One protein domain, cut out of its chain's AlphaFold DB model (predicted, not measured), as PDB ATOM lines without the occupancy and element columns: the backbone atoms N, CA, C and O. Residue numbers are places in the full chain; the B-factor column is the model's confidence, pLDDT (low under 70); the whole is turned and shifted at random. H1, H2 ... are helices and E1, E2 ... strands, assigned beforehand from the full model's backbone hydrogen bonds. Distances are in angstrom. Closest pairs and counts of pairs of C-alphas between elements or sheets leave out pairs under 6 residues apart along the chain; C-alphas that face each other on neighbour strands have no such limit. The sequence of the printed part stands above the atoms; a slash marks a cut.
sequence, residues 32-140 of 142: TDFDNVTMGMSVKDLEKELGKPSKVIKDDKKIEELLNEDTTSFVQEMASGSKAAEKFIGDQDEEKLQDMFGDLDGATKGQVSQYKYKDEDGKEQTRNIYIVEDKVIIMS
ATOM      1  N   THR A  32     180.055 244.681 255.260       88.38
ATOM      2  CA  THR A  32     178.730 244.259 255.751       88.38
ATOM      3  C   THR A  32     177.942 243.381 254.779       88.38
ATOM      4  O   THR A  32     176.973 242.752 255.181       88.38
ATOM      5  N   ASP A  33     178.289 243.343 253.487       89.75
ATOM      6  CA  ASP A  33     177.598 242.458 252.538       89.75
ATOM      7  C   ASP A  33     177.956 240.982 252.790       89.75
ATOM      8  O   ASP A  33     177.150 240.089 252.540       89.75
ATOM      9  N   PHE A  34     179.145 240.720 253.342       89.69
ATOM     10  CA  PHE A  34     179.593 239.368 253.682       89.69
ATOM     11  C   PHE A  34     178.968 238.841 254.974       89.69
ATOM     12  O   PHE A  34     179.023 237.642 255.223       89.69
ATOM     13  N   ASP A  35     178.312 239.701 255.756       86.88
ATOM     14  CA  ASP A  35     177.593 239.296 256.962       86.88
ATOM     15  C   ASP A  35     176.431 238.344 256.651       86.88
ATOM     16  O   ASP A  35     175.975 237.619 257.534       86.88
ATOM     17  N   ASN A  36     175.928 238.341 255.420       87.12
ATOM     18  CA  ASN A  36     174.850 237.450 255.004       87.12
ATOM     19  C   ASN A  36     175.367 236.107 254.476       87.12
ATOM     20  O   ASN A  36     174.570 235.200 254.253       87.12
ATOM     21  N   VAL A  37     176.682 235.963 254.282       88.19
ATOM     22  CA  VAL A  37     177.290 234.709 253.837       88.19
ATOM     23  C   VAL A  37     177.402 233.768 255.023       88.19
ATOM     24  O   VAL A  37     178.049 234.069 256.024       88.19
ATOM     25  N   THR A  38     176.796 232.597 254.881       84.94
ATOM     26  CA  THR A  38     176.868 231.526 255.870       84.94
ATOM     27  C   THR A  38     177.413 230.268 255.226       84.94
ATOM     28  O   THR A  38     177.289 230.056 254.015       84.94
ATOM     29  N   MET A  39     177.967 229.390 256.049       83.25
ATOM     30  CA  MET A  39     178.314 228.052 255.604       83.25
ATOM     31  C   MET A  39     177.098 227.298 255.052       83.25
ATOM     32  O   MET A  39     175.958 227.535 255.456       83.25
ATOM     33  N   GLY A  40     177.335 226.411 254.086       83.25
ATOM     34  CA  GLY A  40     176.303 225.618 253.422       83.25
ATOM     35  C   GLY A  40     175.438 226.404 252.433       83.25
ATOM     36  O   GLY A  40     174.628 225.794 251.730       83.25
ATOM     37  N   MET A  41     175.615 227.727 252.340       90.06
ATOM     38  CA  MET A  41     174.963 228.555 251.329       90.06
ATOM     39  C   MET A  41     175.306 228.033 249.930       90.06
ATOM     40  O   MET A  41     176.467 227.744 249.637       90.06
ATOM     41  N   SER A  42     174.298 227.919 249.062       92.00
ATOM     42  CA  SER A  42     174.519 227.517 247.672       92.00
ATOM     43  C   SER A  42     175.259 228.613 246.901       92.00
ATOM     44  O   SER A  42     175.065 229.801 247.174       92.00
ATOM     45  N   VAL A  43     176.054 228.262 245.885       92.81
ATOM     46  CA  VAL A  43     176.709 229.275 245.028       92.81
ATOM     47  C   VAL A  43     175.687 230.205 244.388       92.81
ATOM     48  O   VAL A  43     175.932 231.399 244.241       92.81
ATOM     49  N   LYS A  44     174.510 229.684 244.043       94.19
ATOM     50  CA  LYS A  44     173.434 230.485 243.467       94.19
ATOM     51  C   LYS A  44     172.925 231.561 244.430       94.19
ATOM     52  O   LYS A  44     172.673 232.685 244.000       94.19
ATOM     53  N   ASP A  45     172.756 231.225 245.706       94.31
ATOM     54  CA  ASP A  45     172.330 232.192 246.724       94.31
ATOM     55  C   ASP A  45     173.461 233.170 247.060       94.31
ATOM     56  O   ASP A  45     173.211 234.369 247.179       94.31
ATOM     57  N   LEU A  46     174.708 232.692 247.079       93.38
ATOM     58  CA  LEU A  46     175.895 233.532 247.223       93.38
ATOM     59  C   LEU A  46     175.978 234.584 246.108       93.38
ATOM     60  O   LEU A  46     176.157 235.769 246.383       93.38
ATOM     61  N   GLU A  47     175.807 234.178 244.849       93.44
ATOM     62  CA  GLU A  47     175.834 235.095 243.705       93.44
ATOM     63  C   GLU A  47     174.630 236.044 243.676       93.44
ATOM     64  O   GLU A  47     174.704 237.136 243.111       93.44
ATOM     65  N   LYS A  48     173.506 235.654 244.282       92.00
ATOM     66  CA  LYS A  48     172.355 236.542 244.459       92.00
ATOM     67  C   LYS A  48     172.645 237.627 245.500       92.00
ATOM     68  O   LYS A  48     172.213 238.762 245.307       92.00
ATOM     69  N   GLU A  49     173.368 237.280 246.560       92.38
ATOM     70  CA  GLU A  49     173.716 238.189 247.655       92.38
ATOM     71  C   GLU A  49     174.860 239.145 247.274       92.38
ATOM     72  O   GLU A  49     174.754 240.367 247.423       92.38
ATOM     73  N   LEU A  50     175.942 238.593 246.718       92.75
ATOM     74  CA  LEU A  50     177.187 239.316 246.440       92.75
ATOM     75  C   LEU A  50     177.367 239.705 244.966       92.75
ATOM     76  O   LEU A  50     178.259 240.483 244.624       92.75
ATOM     77  N   GLY A  51     176.534 239.187 244.066       92.50
ATOM     78  CA  GLY A  51     176.800 239.248 242.632       92.50
ATOM     79  C   GLY A  51     177.842 238.215 242.199       92.50
ATOM     80  O   GLY A  51     178.205 237.306 242.938       92.50
ATOM     81  N   LYS A  52     178.339 238.347 240.966       92.88
ATOM     82  CA  LYS A  52     179.345 237.417 240.436       92.88
ATOM     83  C   LYS A  52     180.721 237.666 241.061       92.88
ATOM     84  O   LYS A  52     181.092 238.833 241.230       92.88
ATOM     85  N   PRO A  53     181.516 236.612 241.307       94.44
ATOM     86  CA  PRO A  53     182.880 236.778 241.782       94.44
ATOM     87  C   PRO A  53     183.739 237.499 240.743       94.44
ATOM     88  O   PRO A  53     183.561 237.355 239.532       94.44
ATOM     89  N   SER A  54     184.721 238.253 241.230       94.06
ATOM     90  CA  SER A  54     185.715 238.913 240.378       94.06
ATOM     91  C   SER A  54     186.643 237.909 239.690       94.06
ATOM     92  O   SER A  54     187.137 238.163 238.591       94.06
ATOM     93  N   LYS A  55     186.866 236.758 240.331       94.75
ATOM     94  CA  LYS A  55     187.675 235.656 239.818       94.75
ATOM     95  C   LYS A  55     187.226 234.339 240.440       94.75
ATOM     96  O   LYS A  55     186.899 234.300 241.620       94.75
ATOM     97  N   VAL A  56     187.266 233.269 239.650       95.56
ATOM     98  CA  VAL A  56     187.092 231.891 240.126       95.56
ATOM     99  C   VAL A  56     188.412 231.150 239.931       95.56
ATOM    100  O   VAL A  56     188.991 231.195 238.843       95.56
ATOM    101  N   ILE A  57     188.902 230.501 240.984       95.50
ATOM    102  CA  ILE A  57     190.118 229.683 240.992       95.50
ATOM    103  C   ILE A  57     189.702 228.216 241.111       95.50
ATOM    104  O   ILE A  57     188.888 227.882 241.963       95.50
ATOM    105  N   LYS A  58     190.263 227.363 240.248       94.31
ATOM    106  CA  LYS A  58     190.026 225.907 240.193       94.31
ATOM    107  C   LYS A  58     191.332 225.103 240.131       94.31
ATOM    108  O   LYS A  58     191.337 223.977 239.663       94.31
ATOM    109  N   ASP A  59     192.452 225.752 240.440       94.50
ATOM    110  CA  ASP A  59     193.770 225.119 240.439       94.50
ATOM    111  C   ASP A  59     194.061 224.623 241.851       94.50
ATOM    112  O   ASP A  59     194.197 225.444 242.756       94.50
ATOM    113  N   ASP A  60     194.127 223.306 242.027       91.12
ATOM    114  CA  ASP A  60     194.190 222.662 243.342       91.12
ATOM    115  C   ASP A  60     195.366 223.168 244.187       91.12
ATOM    116  O   ASP A  60     195.189 223.494 245.358       91.12
ATOM    117  N   LYS A  61     196.554 223.324 243.582       91.06
ATOM    118  CA  LYS A  61     197.752 223.817 244.286       91.06
ATOM    119  C   LYS A  61     197.562 225.239 244.785       91.06
ATOM    120  O   LYS A  61     197.891 225.558 245.921       91.06
ATOM    121  N   LYS A  62     197.004 226.105 243.942       93.38
ATOM    122  CA  LYS A  62     196.712 227.478 244.336       93.38
ATOM    123  C   LYS A  62     195.637 227.551 245.416       93.38
ATOM    124  O   LYS A  62     195.689 228.440 246.261       93.38
ATOM    125  N   ILE A  63     194.640 226.671 245.361       92.31
ATOM    126  CA  ILE A  63     193.605 226.600 246.394       92.31
ATOM    127  C   ILE A  63     194.228 226.156 247.714       92.31
ATOM    128  O   ILE A  63     193.959 226.793 248.721       92.31
ATOM    129  N   GLU A  64     195.088 225.139 247.708       89.38
ATOM    130  CA  GLU A  64     195.817 224.671 248.891       89.38
ATOM    131  C   GLU A  64     196.672 225.783 249.523       89.38
ATOM    132  O   GLU A  64     196.616 225.993 250.733       89.38
ATOM    133  N   GLU A  65     197.415 226.547 248.715       91.44
ATOM    134  CA  GLU A  65     198.202 227.695 249.190       91.44
ATOM    135  C   GLU A  65     197.327 228.745 249.893       91.44
ATOM    136  O   GLU A  65     197.639 229.157 251.010       91.44
ATOM    137  N   LEU A  66     196.216 229.144 249.262       91.44
ATOM    138  CA  LEU A  66     195.276 230.114 249.834       91.44
ATOM    139  C   LEU A  66     194.597 229.566 251.095       91.44
ATOM    140  O   LEU A  66     194.457 230.280 252.085       91.44
ATOM    141  N   LEU A  67     194.201 228.291 251.068       87.94
ATOM    142  CA  LEU A  67     193.489 227.640 252.159       87.94
ATOM    143  C   LEU A  67     194.365 227.554 253.409       87.94
ATOM    144  O   LEU A  67     193.873 227.792 254.507       87.94
ATOM    145  N   ASN A  68     195.658 227.268 253.256       86.12
ATOM    146  CA  ASN A  68     196.601 227.235 254.374       86.12
ATOM    147  C   ASN A  68     196.739 228.605 255.062       86.12
ATOM    148  O   ASN A  68     196.762 228.685 256.295       86.12
ATOM    149  N   GLU A  69     196.802 229.686 254.280       87.00
ATOM    150  CA  GLU A  69     196.845 231.057 254.800       87.00
ATOM    151  C   GLU A  69     195.532 231.415 255.514       87.00
ATOM    152  O   GLU A  69     195.533 231.775 256.693       87.00
ATOM    153  N   ASP A  70     194.398 231.222 254.838       87.00
ATOM    154  CA  ASP A  70     193.085 231.632 255.339       87.00
ATOM    155  C   ASP A  70     192.615 230.789 256.538       87.00
ATOM    156  O   ASP A  70     191.977 231.318 257.451       87.00
ATOM    157  N   THR A  71     192.960 229.496 256.590       79.81
ATOM    158  CA  THR A  71     192.638 228.623 257.736       79.81
ATOM    159  C   THR A  71     193.418 229.044 258.977       79.81
ATOM    160  O   THR A  71     192.875 229.024 260.080       79.81
ATOM    161  N   THR A  72     194.667 229.491 258.818       81.81
ATOM    162  CA  THR A  72     195.458 230.020 259.938       81.81
ATOM    163  C   THR A  72     194.799 231.271 260.520       81.81
ATOM    164  O   THR A  72     194.624 231.360 261.737       81.81
ATOM    165  N   SER A  73     194.375 232.202 259.661       82.56
ATOM    166  CA  SER A  73     193.637 233.402 260.075       82.56
ATOM    167  C   SER A  73     192.311 233.047 260.752       82.56
ATOM    168  O   SER A  73     191.989 233.594 261.804       82.56
ATOM    169  N   PHE A  74     191.569 232.076 260.213       78.69
ATOM    170  CA  PHE A  74     190.322 231.611 260.819       78.69
ATOM    171  C   PHE A  74     190.527 231.035 262.224       78.69
ATOM    172  O   PHE A  74     189.799 231.394 263.147       78.69
ATOM    173  N   VAL A  75     191.540 230.183 262.418       77.19
ATOM    174  CA  VAL A  75     191.868 229.616 263.736       77.19
ATOM    175  C   VAL A  75     192.243 230.714 264.737       77.19
ATOM    176  O   VAL A  75     191.868 230.630 265.906       77.19
ATOM    177  N   GLN A  76     192.947 231.761 264.299       80.00
ATOM    178  CA  GLN A  76     193.279 232.906 265.153       80.00
ATOM    179  C   GLN A  76     192.036 233.714 265.557       80.00
ATOM    180  O   GLN A  76     191.890 234.048 266.731       80.00
ATOM    181  N   GLU A  77     191.125 233.980 264.619       79.75
ATOM    182  CA  GLU A  77     189.849 234.664 264.882       79.75
ATOM    183  C   GLU A  77     188.928 233.848 265.804       79.75
ATOM    184  O   GLU A  77     188.280 234.387 266.700       79.75
ATOM    185  N   MET A  78     188.909 232.527 265.630       74.69
ATOM    186  CA  MET A  78     188.223 231.600 266.529       74.69
ATOM    187  C   MET A  78     188.798 231.663 267.947       74.69
ATOM    188  O   MET A  78     188.060 231.812 268.918       74.69
ATOM    189  N   ALA A  79     190.125 231.596 268.076       77.00
ATOM    190  CA  ALA A  79     190.805 231.655 269.367       77.00
ATOM    191  C   ALA A  79     190.639 233.013 270.072       77.00
ATOM    192  O   ALA A  79     190.712 233.077 271.300       77.00
ATOM    193  N   SER A  80     190.412 234.094 269.319       78.69
ATOM    194  CA  SER A  80     190.172 235.432 269.867       78.69
ATOM    195  C   SER A  80     188.723 235.665 270.318       78.69
ATOM    196  O   SER A  80     188.452 236.684 270.957       78.69
ATOM    197  N   GLY A  81     187.800 234.735 270.032       70.25
ATOM    198  CA  GLY A  81     186.370 234.900 270.315       70.25
ATOM    199  C   GLY A  81     185.705 235.932 269.399       70.25
ATOM    200  O   GLY A  81     184.840 236.699 269.827       70.25
ATOM    201  N   SER A  82     186.162 236.025 268.148       77.12
ATOM    202  CA  SER A  82     185.613 236.958 267.168       77.12
ATOM    203  C   SER A  82     184.178 236.588 266.803       77.12
ATOM    204  O   SER A  82     183.908 235.508 266.274       77.12
ATOM    205  N   LYS A  83     183.244 237.528 266.991       71.44
ATOM    206  CA  LYS A  83     181.834 237.350 266.596       71.44
ATOM    207  C   LYS A  83     181.659 237.042 265.109       71.44
ATOM    208  O   LYS A  83     180.656 236.442 264.724       71.44
ATOM    209  N   ALA A  84     182.595 237.482 264.266       68.88
ATOM    210  CA  ALA A  84     182.577 237.174 262.842       68.88
ATOM    211  C   ALA A  84     182.817 235.677 262.608       68.88
ATOM    212  O   ALA A  84     182.076 235.059 261.843       68.88
ATOM    213  N   ALA A  85     183.799 235.099 263.305       69.31
ATOM    214  CA  ALA A  85     184.066 233.670 263.267       69.31
ATOM    215  C   ALA A  85     182.874 232.889 263.835       69.31
ATOM    216  O   ALA A  85     182.299 232.094 263.101       69.31
ATOM    217  N   GLU A  86     182.414 233.207 265.054       69.31
ATOM    218  CA  GLU A  86     181.259 232.563 265.718       69.31
ATOM    219  C   GLU A  86     180.003 232.520 264.834       69.31
ATOM    220  O   GLU A  86     179.320 231.504 264.737       69.31
ATOM    221  N   LYS A  87     179.703 233.613 264.128       68.69
ATOM    222  CA  LYS A  87     178.555 233.681 263.220       68.69
ATOM    223  C   LYS A  87     178.709 232.786 261.991       68.69
ATOM    224  O   LYS A  87     177.717 232.255 261.494       68.69
ATOM    225  N   PHE A  88     179.925 232.669 261.467       70.88
ATOM    226  CA  PHE A  88     180.199 231.935 260.236       70.88
ATOM    227  C   PHE A  88     180.135 230.414 260.437       70.88
ATOM    228  O   PHE A  88     179.640 229.697 259.567       70.88
ATOM    229  N   ILE A  89     180.572 229.938 261.604       65.81
ATOM    230  CA  ILE A  89     180.369 228.556 262.065       65.81
ATOM    231  C   ILE A  89     178.946 228.306 262.596       65.81
ATOM    232  O   ILE A  89     178.429 227.199 262.442       65.81
ATOM    233  N   GLY A  90     178.278 229.334 263.132       61.03
ATOM    234  CA  GLY A  90     176.938 229.251 263.720       61.03
ATOM    235  C   GLY A  90     176.940 228.636 265.127       61.03
ATOM    236  O   GLY A  90     177.990 228.487 265.741       61.03
ATOM    237  N   ASP A  91     175.767 228.213 265.617       57.81
ATOM    238  CA  ASP A  91     175.610 227.458 266.883       57.81
ATOM    239  C   ASP A  91     176.005 225.967 266.738       57.81
ATOM    240  O   ASP A  91     175.427 225.089 267.384       57.81
ATOM    241  N   GLN A  92     176.899 225.634 265.805       56.34
ATOM    242  CA  GLN A  92     177.215 224.240 265.498       56.34
ATOM    243  C   GLN A  92     178.034 223.595 266.618       56.34
ATOM    244  O   GLN A  92     178.950 224.207 267.166       56.34
ATOM    245  N   ASP A  93     177.668 222.360 266.976       58.03
ATOM    246  CA  ASP A  93     178.402 221.583 267.969       58.03
ATOM    247  C   ASP A  93     179.815 221.220 267.475       58.03
ATOM    248  O   ASP A  93     180.169 221.359 266.301       58.03
ATOM    249  N   GLU A  94     180.636 220.758 268.411       56.72
ATOM    250  CA  GLU A  94     182.039 220.413 268.188       56.72
ATOM    251  C   GLU A  94     182.237 219.277 267.159       56.72
ATOM    252  O   GLU A  94     183.260 219.256 266.474       56.72
ATOM    253  N   GLU A  95     181.260 218.376 266.983       59.94
ATOM    254  CA  GLU A  95     181.313 217.309 265.969       59.94
ATOM    255  C   GLU A  95     181.124 217.872 264.559       59.94
ATOM    256  O   GLU A  95     181.880 217.533 263.651       59.94
ATOM    257  N   LYS A  96     180.173 218.790 264.366       59.59
ATOM    258  CA  LYS A  96     179.970 219.428 263.058       59.59
ATOM    259  C   LYS A  96     181.138 220.315 262.660       59.59
ATOM    260  O   LYS A  96     181.497 220.351 261.487       59.59
ATOM    261  N   LEU A  97     181.769 220.980 263.628       60.12
ATOM    262  CA  LEU A  97     183.032 221.679 263.404       60.12
ATOM    263  C   LEU A  97     184.112 220.718 262.884       60.12
ATOM    264  O   LEU A  97     184.783 221.047 261.910       60.12
ATOM    265  N   GLN A  98     184.262 219.527 263.476       61.56
ATOM    266  CA  GLN A  98     185.229 218.523 263.009       61.56
ATOM    267  C   GLN A  98     184.915 217.984 261.609       61.56
ATOM    268  O   GLN A  98     185.833 217.909 260.791       61.56
ATOM    269  N   ASP A  99     183.654 217.672 261.306       64.31
ATOM    270  CA  ASP A  99     183.233 217.262 259.955       64.31
ATOM    271  C   ASP A  99     183.572 218.349 258.924       64.31
ATOM    272  O   ASP A  99     184.117 218.065 257.858       64.31
ATOM    273  N   MET A 100     183.350 219.618 259.274       62.72
ATOM    274  CA  MET A 100     183.694 220.754 258.419       62.72
ATOM    275  C   MET A 100     185.201 220.891 258.183       62.72
ATOM    276  O   MET A 100     185.613 221.233 257.074       62.72
ATOM    277  N   PHE A 101     186.033 220.621 259.194       63.72
ATOM    278  CA  PHE A 101     187.486 220.552 259.014       63.72
ATOM    279  C   PHE A 101     187.896 219.353 258.142       63.72
ATOM    280  O   PHE A 101     188.856 219.468 257.384       63.72
ATOM    281  N   GLY A 102     187.152 218.244 258.184       67.12
ATOM    282  CA  GLY A 102     187.313 217.120 257.255       67.12
ATOM    283  C   GLY A 102     187.003 217.493 255.801       67.12
ATOM    284  O   GLY A 102     187.711 217.070 254.887       67.12
ATOM    285  N   ASP A 103     186.011 218.358 255.583       69.94
ATOM    286  CA  ASP A 103     185.645 218.867 254.256       69.94
ATOM    287  C   ASP A 103     186.622 219.926 253.705       69.94
ATOM    288  O   ASP A 103     186.612 220.201 252.499       69.94
ATOM    289  N   LEU A 104     187.520 220.491 254.527       70.88
ATOM    290  CA  LEU A 104     188.581 221.390 254.045       70.88
ATOM    291  C   LEU A 104     189.572 220.671 253.120       70.88
ATOM    292  O   LEU A 104     190.018 221.263 252.136       70.88
ATOM    293  N   ASP A 105     189.839 219.383 253.343       70.94
ATOM    294  CA  ASP A 105     190.595 218.568 252.382       70.94
ATOM    295  C   ASP A 105     189.851 218.491 251.037       70.94
ATOM    296  O   ASP A 105     190.461 218.539 249.964       70.94
ATOM    297  N   GLY A 106     188.515 218.445 251.076       71.19
ATOM    298  CA  GLY A 106     187.646 218.542 249.902       71.19
ATOM    299  C   GLY A 106     187.701 219.910 249.212       71.19
ATOM    300  O   GLY A 106     187.571 219.975 247.987       71.19
ATOM    301  N   ALA A 107     187.964 220.992 249.952       75.31
ATOM    302  CA  ALA A 107     188.057 222.351 249.412       75.31
ATOM    303  C   ALA A 107     189.185 222.506 248.389       75.31
ATOM    304  O   ALA A 107     188.992 223.204 247.393       75.31
ATOM    305  N   THR A 108     190.301 221.787 248.558       79.12
ATOM    306  CA  THR A 108     191.400 221.754 247.570       79.12
ATOM    307  C   THR A 108     190.962 221.235 246.197       79.12
ATOM    308  O   THR A 108     191.524 221.643 245.187       79.12
ATOM    309  N   LYS A 109     189.921 220.391 246.149       81.00
ATOM    310  CA  LYS A 109     189.330 219.825 244.921       81.00
ATOM    311  C   LYS A 109     188.087 220.585 244.444       81.00
ATOM    312  O   LYS A 109     187.436 220.172 243.482       81.00
ATOM    313  N   GLY A 110     187.716 221.651 245.151       88.94
ATOM    314  CA  GLY A 110     186.561 222.492 244.871       88.94
ATOM    315  C   GLY A 110     186.909 223.695 243.995       88.94
ATOM    316  O   GLY A 110     187.570 223.592 242.962       88.94
ATOM    317  N   GLN A 111     186.423 224.868 244.394       93.88
ATOM    318  CA  GLN A 111     186.801 226.139 243.785       93.88
ATOM    319  C   GLN A 111     186.839 227.268 244.815       93.88
ATOM    320  O   GLN A 111     186.155 227.221 245.835       93.88
ATOM    321  N   VAL A 112     187.575 228.332 244.496       95.44
ATOM    322  CA  VAL A 112     187.584 229.576 245.275       95.44
ATOM    323  C   VAL A 112     186.991 230.707 244.449       95.44
ATOM    324  O   VAL A 112     187.489 231.039 243.370       95.44
ATOM    325  N   SER A 113     185.942 231.324 244.976       95.81
ATOM    326  CA  SER A 113     185.333 232.539 244.444       95.81
ATOM    327  C   SER A 113     185.921 233.755 245.153       95.81
ATOM    328  O   SER A 113     185.719 233.939 246.352       95.81
ATOM    329  N   GLN A 114     186.644 234.599 244.415       95.69
ATOM    330  CA  GLN A 114     187.262 235.811 244.949       95.69
ATOM    331  C   GLN A 114     186.378 237.034 244.711       95.69
ATOM    332  O   GLN A 114     186.036 237.362 243.566       95.69
ATOM    333  N   TYR A 115     186.082 237.765 245.780       94.12
ATOM    334  CA  TYR A 115     185.301 238.997 245.751       94.12
ATOM    335  C   TYR A 115     186.162 240.187 246.152       94.12
ATOM    336  O   TYR A 115     186.900 240.130 247.133       94.12
ATOM    337  N   LYS A 116     186.047 241.279 245.397       93.62
ATOM    338  CA  LYS A 116     186.650 242.564 245.752       93.62
ATOM    339  C   LYS A 116     185.633 243.415 246.492       93.62
ATOM    340  O   LYS A 116     184.497 243.535 246.031       93.62
ATOM    341  N   TYR A 117     186.045 244.031 247.589       91.75
ATOM    342  CA  TYR A 117     185.199 244.921 248.379       91.75
ATOM    343  C   TYR A 117     185.996 246.109 248.901       91.75
ATOM    344  O   TYR A 117     187.225 246.107 248.862       91.75
ATOM    345  N   LYS A 118     185.287 247.143 249.353       89.81
ATOM    346  CA  LYS A 118     185.900 248.243 250.096       89.81
ATOM    347  C   LYS A 118     185.671 248.045 251.585       89.81
ATOM    348  O   LYS A 118     184.523 247.856 251.996       89.81
ATOM    349  N   ASP A 119     186.750 248.093 252.354       88.69
ATOM    350  CA  ASP A 119     186.675 248.128 253.813       88.69
ATOM    351  C   ASP A 119     186.165 249.493 254.318       88.69
ATOM    352  O   ASP A 119     185.797 250.379 253.535       88.69
ATOM    353  N   GLU A 120     186.098 249.657 255.640       87.19
ATOM    354  CA  GLU A 120     185.613 250.884 256.285       87.19
ATOM    355  C   GLU A 120     186.497 252.107 255.983       87.19
ATOM    356  O   GLU A 120     185.991 253.227 255.897       87.19
ATOM    357  N   ASP A 121     187.789 251.882 255.721       89.50
ATOM    358  CA  ASP A 121     188.756 252.898 255.292       89.50
ATOM    359  C   ASP A 121     188.651 253.214 253.786       89.50
ATOM    360  O   ASP A 121     189.350 254.090 253.264       89.50
ATOM    361  N   GLY A 122     187.802 252.492 253.051       85.88
ATOM    362  CA  GLY A 122     187.640 252.617 251.608       85.88
ATOM    363  C   GLY A 122     188.767 251.983 250.786       85.88
ATOM    364  O   GLY A 122     188.809 252.209 249.568       85.88
ATOM    365  N   LYS A 123     189.658 251.204 251.412       88.88
ATOM    366  CA  LYS A 123     190.715 250.451 250.729       88.88
ATOM    367  C   LYS A 123     190.114 249.212 250.079       88.88
ATOM    368  O   LYS A 123     189.180 248.600 250.591       88.88
ATOM    369  N   GLU A 124     190.636 248.868 248.906       90.81
ATOM    370  CA  GLU A 124     190.207 247.670 248.193       90.81
ATOM    371  C   GLU A 124     190.827 246.435 248.846       90.81
ATOM    372  O   GLU A 124     192.048 246.327 248.941       90.81
ATOM    373  N   GLN A 125     189.969 245.511 249.256       92.44
ATOM    374  CA  GLN A 125     190.324 244.232 249.850       92.44
ATOM    375  C   GLN A 125     189.813 243.088 248.974       92.44
ATOM    376  O   GLN A 125     188.930 243.266 248.126       92.44
ATOM    377  N   THR A 126     190.381 241.900 249.176       92.44
ATOM    378  CA  THR A 126     189.936 240.668 248.516       92.44
ATOM    379  C   THR A 126     189.515 239.654 249.562       92.44
ATOM    380  O   THR A 126     190.254 239.395 250.506       92.44
ATOM    381  N   ARG A 127     188.340 239.060 249.360       92.38
ATOM    382  CA  ARG A 127     187.818 237.978 250.187       92.38
ATOM    383  C   ARG A 127     187.716 236.701 249.367       92.38
ATOM    384  O   ARG A 127     187.190 236.725 248.250       92.38
ATOM    385  N   ASN A 128     188.227 235.608 249.919       94.50
ATOM    386  CA  ASN A 128     188.162 234.279 249.329       94.50
ATOM    387  C   ASN A 128     186.968 233.532 249.929       94.50
ATOM    388  O   ASN A 128     186.788 233.528 251.145       94.50
ATOM    389  N   ILE A 129     186.152 232.906 249.082       93.44
ATOM    390  CA  ILE A 129     185.057 232.027 249.507       93.44
ATOM    391  C   ILE A 129     185.255 230.667 248.846       93.44
ATOM    392  O   ILE A 129     185.284 230.567 247.618       93.44
ATOM    393  N   TYR A 130     185.401 229.637 249.667       92.12
ATOM    394  CA  TYR A 130     185.733 228.275 249.278       92.12
ATOM    395  C   TYR A 130     184.460 227.460 249.113       92.12
ATOM    396  O   TYR A 130     183.566 227.504 249.961       92.12
ATOM    397  N   ILE A 131     184.372 226.744 247.996       91.62
ATOM    398  CA  ILE A 131     183.153 226.090 247.541       91.62
ATOM    399  C   ILE A 131     183.456 224.641 247.169       91.62
ATOM    400  O   ILE A 131     184.306 224.386 246.315       91.62
ATOM    401  N   VAL A 132     182.699 223.712 247.744       89.88
ATOM    402  CA  VAL A 132     182.722 222.275 247.434       89.88
ATOM    403  C   VAL A 132     181.297 221.846 247.126       89.88
ATOM    404  O   VAL A 132     180.372 222.281 247.802       89.88
ATOM    405  N   GLU A 133     181.099 221.048 246.074       89.00
ATOM    406  CA  GLU A 133     179.765 220.559 245.676       89.00
ATOM    407  C   GLU A 133     178.684 221.661 245.613       89.00
ATOM    408  O   GLU A 133     177.545 221.475 246.035       89.00
ATOM    409  N   ASP A 134     179.047 222.831 245.078       89.19
ATOM    410  CA  ASP A 134     178.167 224.005 244.954       89.19
ATOM    411  C   ASP A 134     177.728 224.644 246.291       89.19
ATOM    412  O   ASP A 134     176.772 225.424 246.330       89.19
ATOM    413  N   LYS A 135     178.442 224.367 247.388       88.94
ATOM    414  CA  LYS A 135     178.181 224.927 248.720       88.94
ATOM    415  C   LYS A 135     179.393 225.641 249.297       88.94
ATOM    416  O   LYS A 135     180.520 225.182 249.139       88.94
ATOM    417  N   VAL A 136     179.152 226.748 249.996       89.25
ATOM    418  CA  VAL A 136     180.172 227.474 250.767       89.25
ATOM    419  C   VAL A 136     180.632 226.623 251.949       89.25
ATOM    420  O   VAL A 136     179.804 226.218 252.763       89.25
ATOM    421  N   ILE A 137     181.942 226.403 252.064       85.94
ATOM    422  CA  ILE A 137     182.562 225.657 253.172       85.94
ATOM    423  C   ILE A 137     183.336 226.594 254.098       85.94
ATOM    424  O   ILE A 137     183.176 226.523 255.306       85.94
ATOM    425  N   ILE A 138     184.133 227.519 253.556       85.75
ATOM    426  CA  ILE A 138     184.844 228.517 254.367       85.75
ATOM    427  C   ILE A 138     184.962 229.863 253.643       85.75
ATOM    428  O   ILE A 138     184.857 229.940 252.417       85.75
ATOM    429  N   MET A 139     185.129 230.941 254.405       88.31
ATOM    430  CA  MET A 139     185.389 232.294 253.922       88.31
ATOM    431  C   MET A 139     186.595 232.867 254.669       88.31
ATOM    432  O   MET A 139     186.754 232.613 255.859       88.31
ATOM    433  N   SER A 140     187.433 233.644 253.985       86.19
ATOM    434  CA  SER A 140     188.568 234.320 254.617       86.19
ATOM    435  C   SER A 140     188.115 235.483 255.517       86.19
ATOM    436  O   SER A 140     187.173 236.206 255.179       86.19
TER     437      SER A 140
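What this domain is: This is residues 32 to 140 of the 142 residues of an uncharacterized protein of Isobaculum melis (UniProt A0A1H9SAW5). A strongly twisted antiparallel sheet forms the middle layer of three, with the long helix H3 and H5 over one face and the short H2 on the other. H1 and H4 only graze the sheet, and residues 91 to 96, of which 94 to 96 belong to H5, stick out. The 109 printed residues hold five named helices and four named strands, in the order H1 H2 E1 H3 H4 H5 E2 E3 E4; the sheet runs E1 E2 E3 E4, and the class is mixed. The whole is compact, radius of gyration of the C-alphas 13.3 A, spanning 36 by 30 by 25 A.

How they stand to each other: E1, residues 55 to 57, is the edge strand beside E2, residues 111 to 118; N 57 and O 112 are within hydrogen-bond range at 2.8 A. E2 and E3, residues 124 to 132, form a hairpin, with N 113 and O 129 at 2.8 A. E3 and E4, residues 135 to 139, form another, with N 130 and O 138 at 2.8 A; E2 E3 E4 are a meander, each strand the antiparallel neighbour of the one before. H3, residues 60 to 79, has a height of 9.2 A over the sheet; its closest C-alphas to E2 are Ile 63 and Val 112, 6.8 A. H5, residues 94 to 107, is on the same face, across the strands, at 83 degrees to E4 on the local plane; the C-alphas of Ala 107 and Val 132 in E3 are closest, 5.7 A. H2, residues 43 to 50, is on the opposite face; its closest C-alphas to E4 are Val 43 and Lys 135, 5.9 A. H1, residues 32 to 36, touches H2, closest C-alphas Asp 33 and Leu 50, 6.9 A. H4, residues 83 to 89, touches residues 74 to 78 of H3 alone, closest C-alphas Ala 85 and Met 78, 5.7 A. Every O i to N i+4 pair is within hydrogen-bond range in H2, H3 and H4, against 8 of 10 in H5 and 0 of 1 in H1, where 1 of 2 O i to N i+3 pairs is.

Where its parts are: H1 begins at C-alpha 32 (178.730, 244.259, 255.751), and E4 ends at C-alpha 139 (185.389, 232.294, 253.922). From first to last C-alpha H3 measures 27.7 A, E3 26.5 A, E2 23.0 A and H5 19.8 A.

The domain as a whole: The C-alphas farthest apart, Glu 95 and Gly 122, are 38.6 A apart. The printed part has no cut and no long link. Residues 84 to 87 and 89 to 103 have pLDDT under 70.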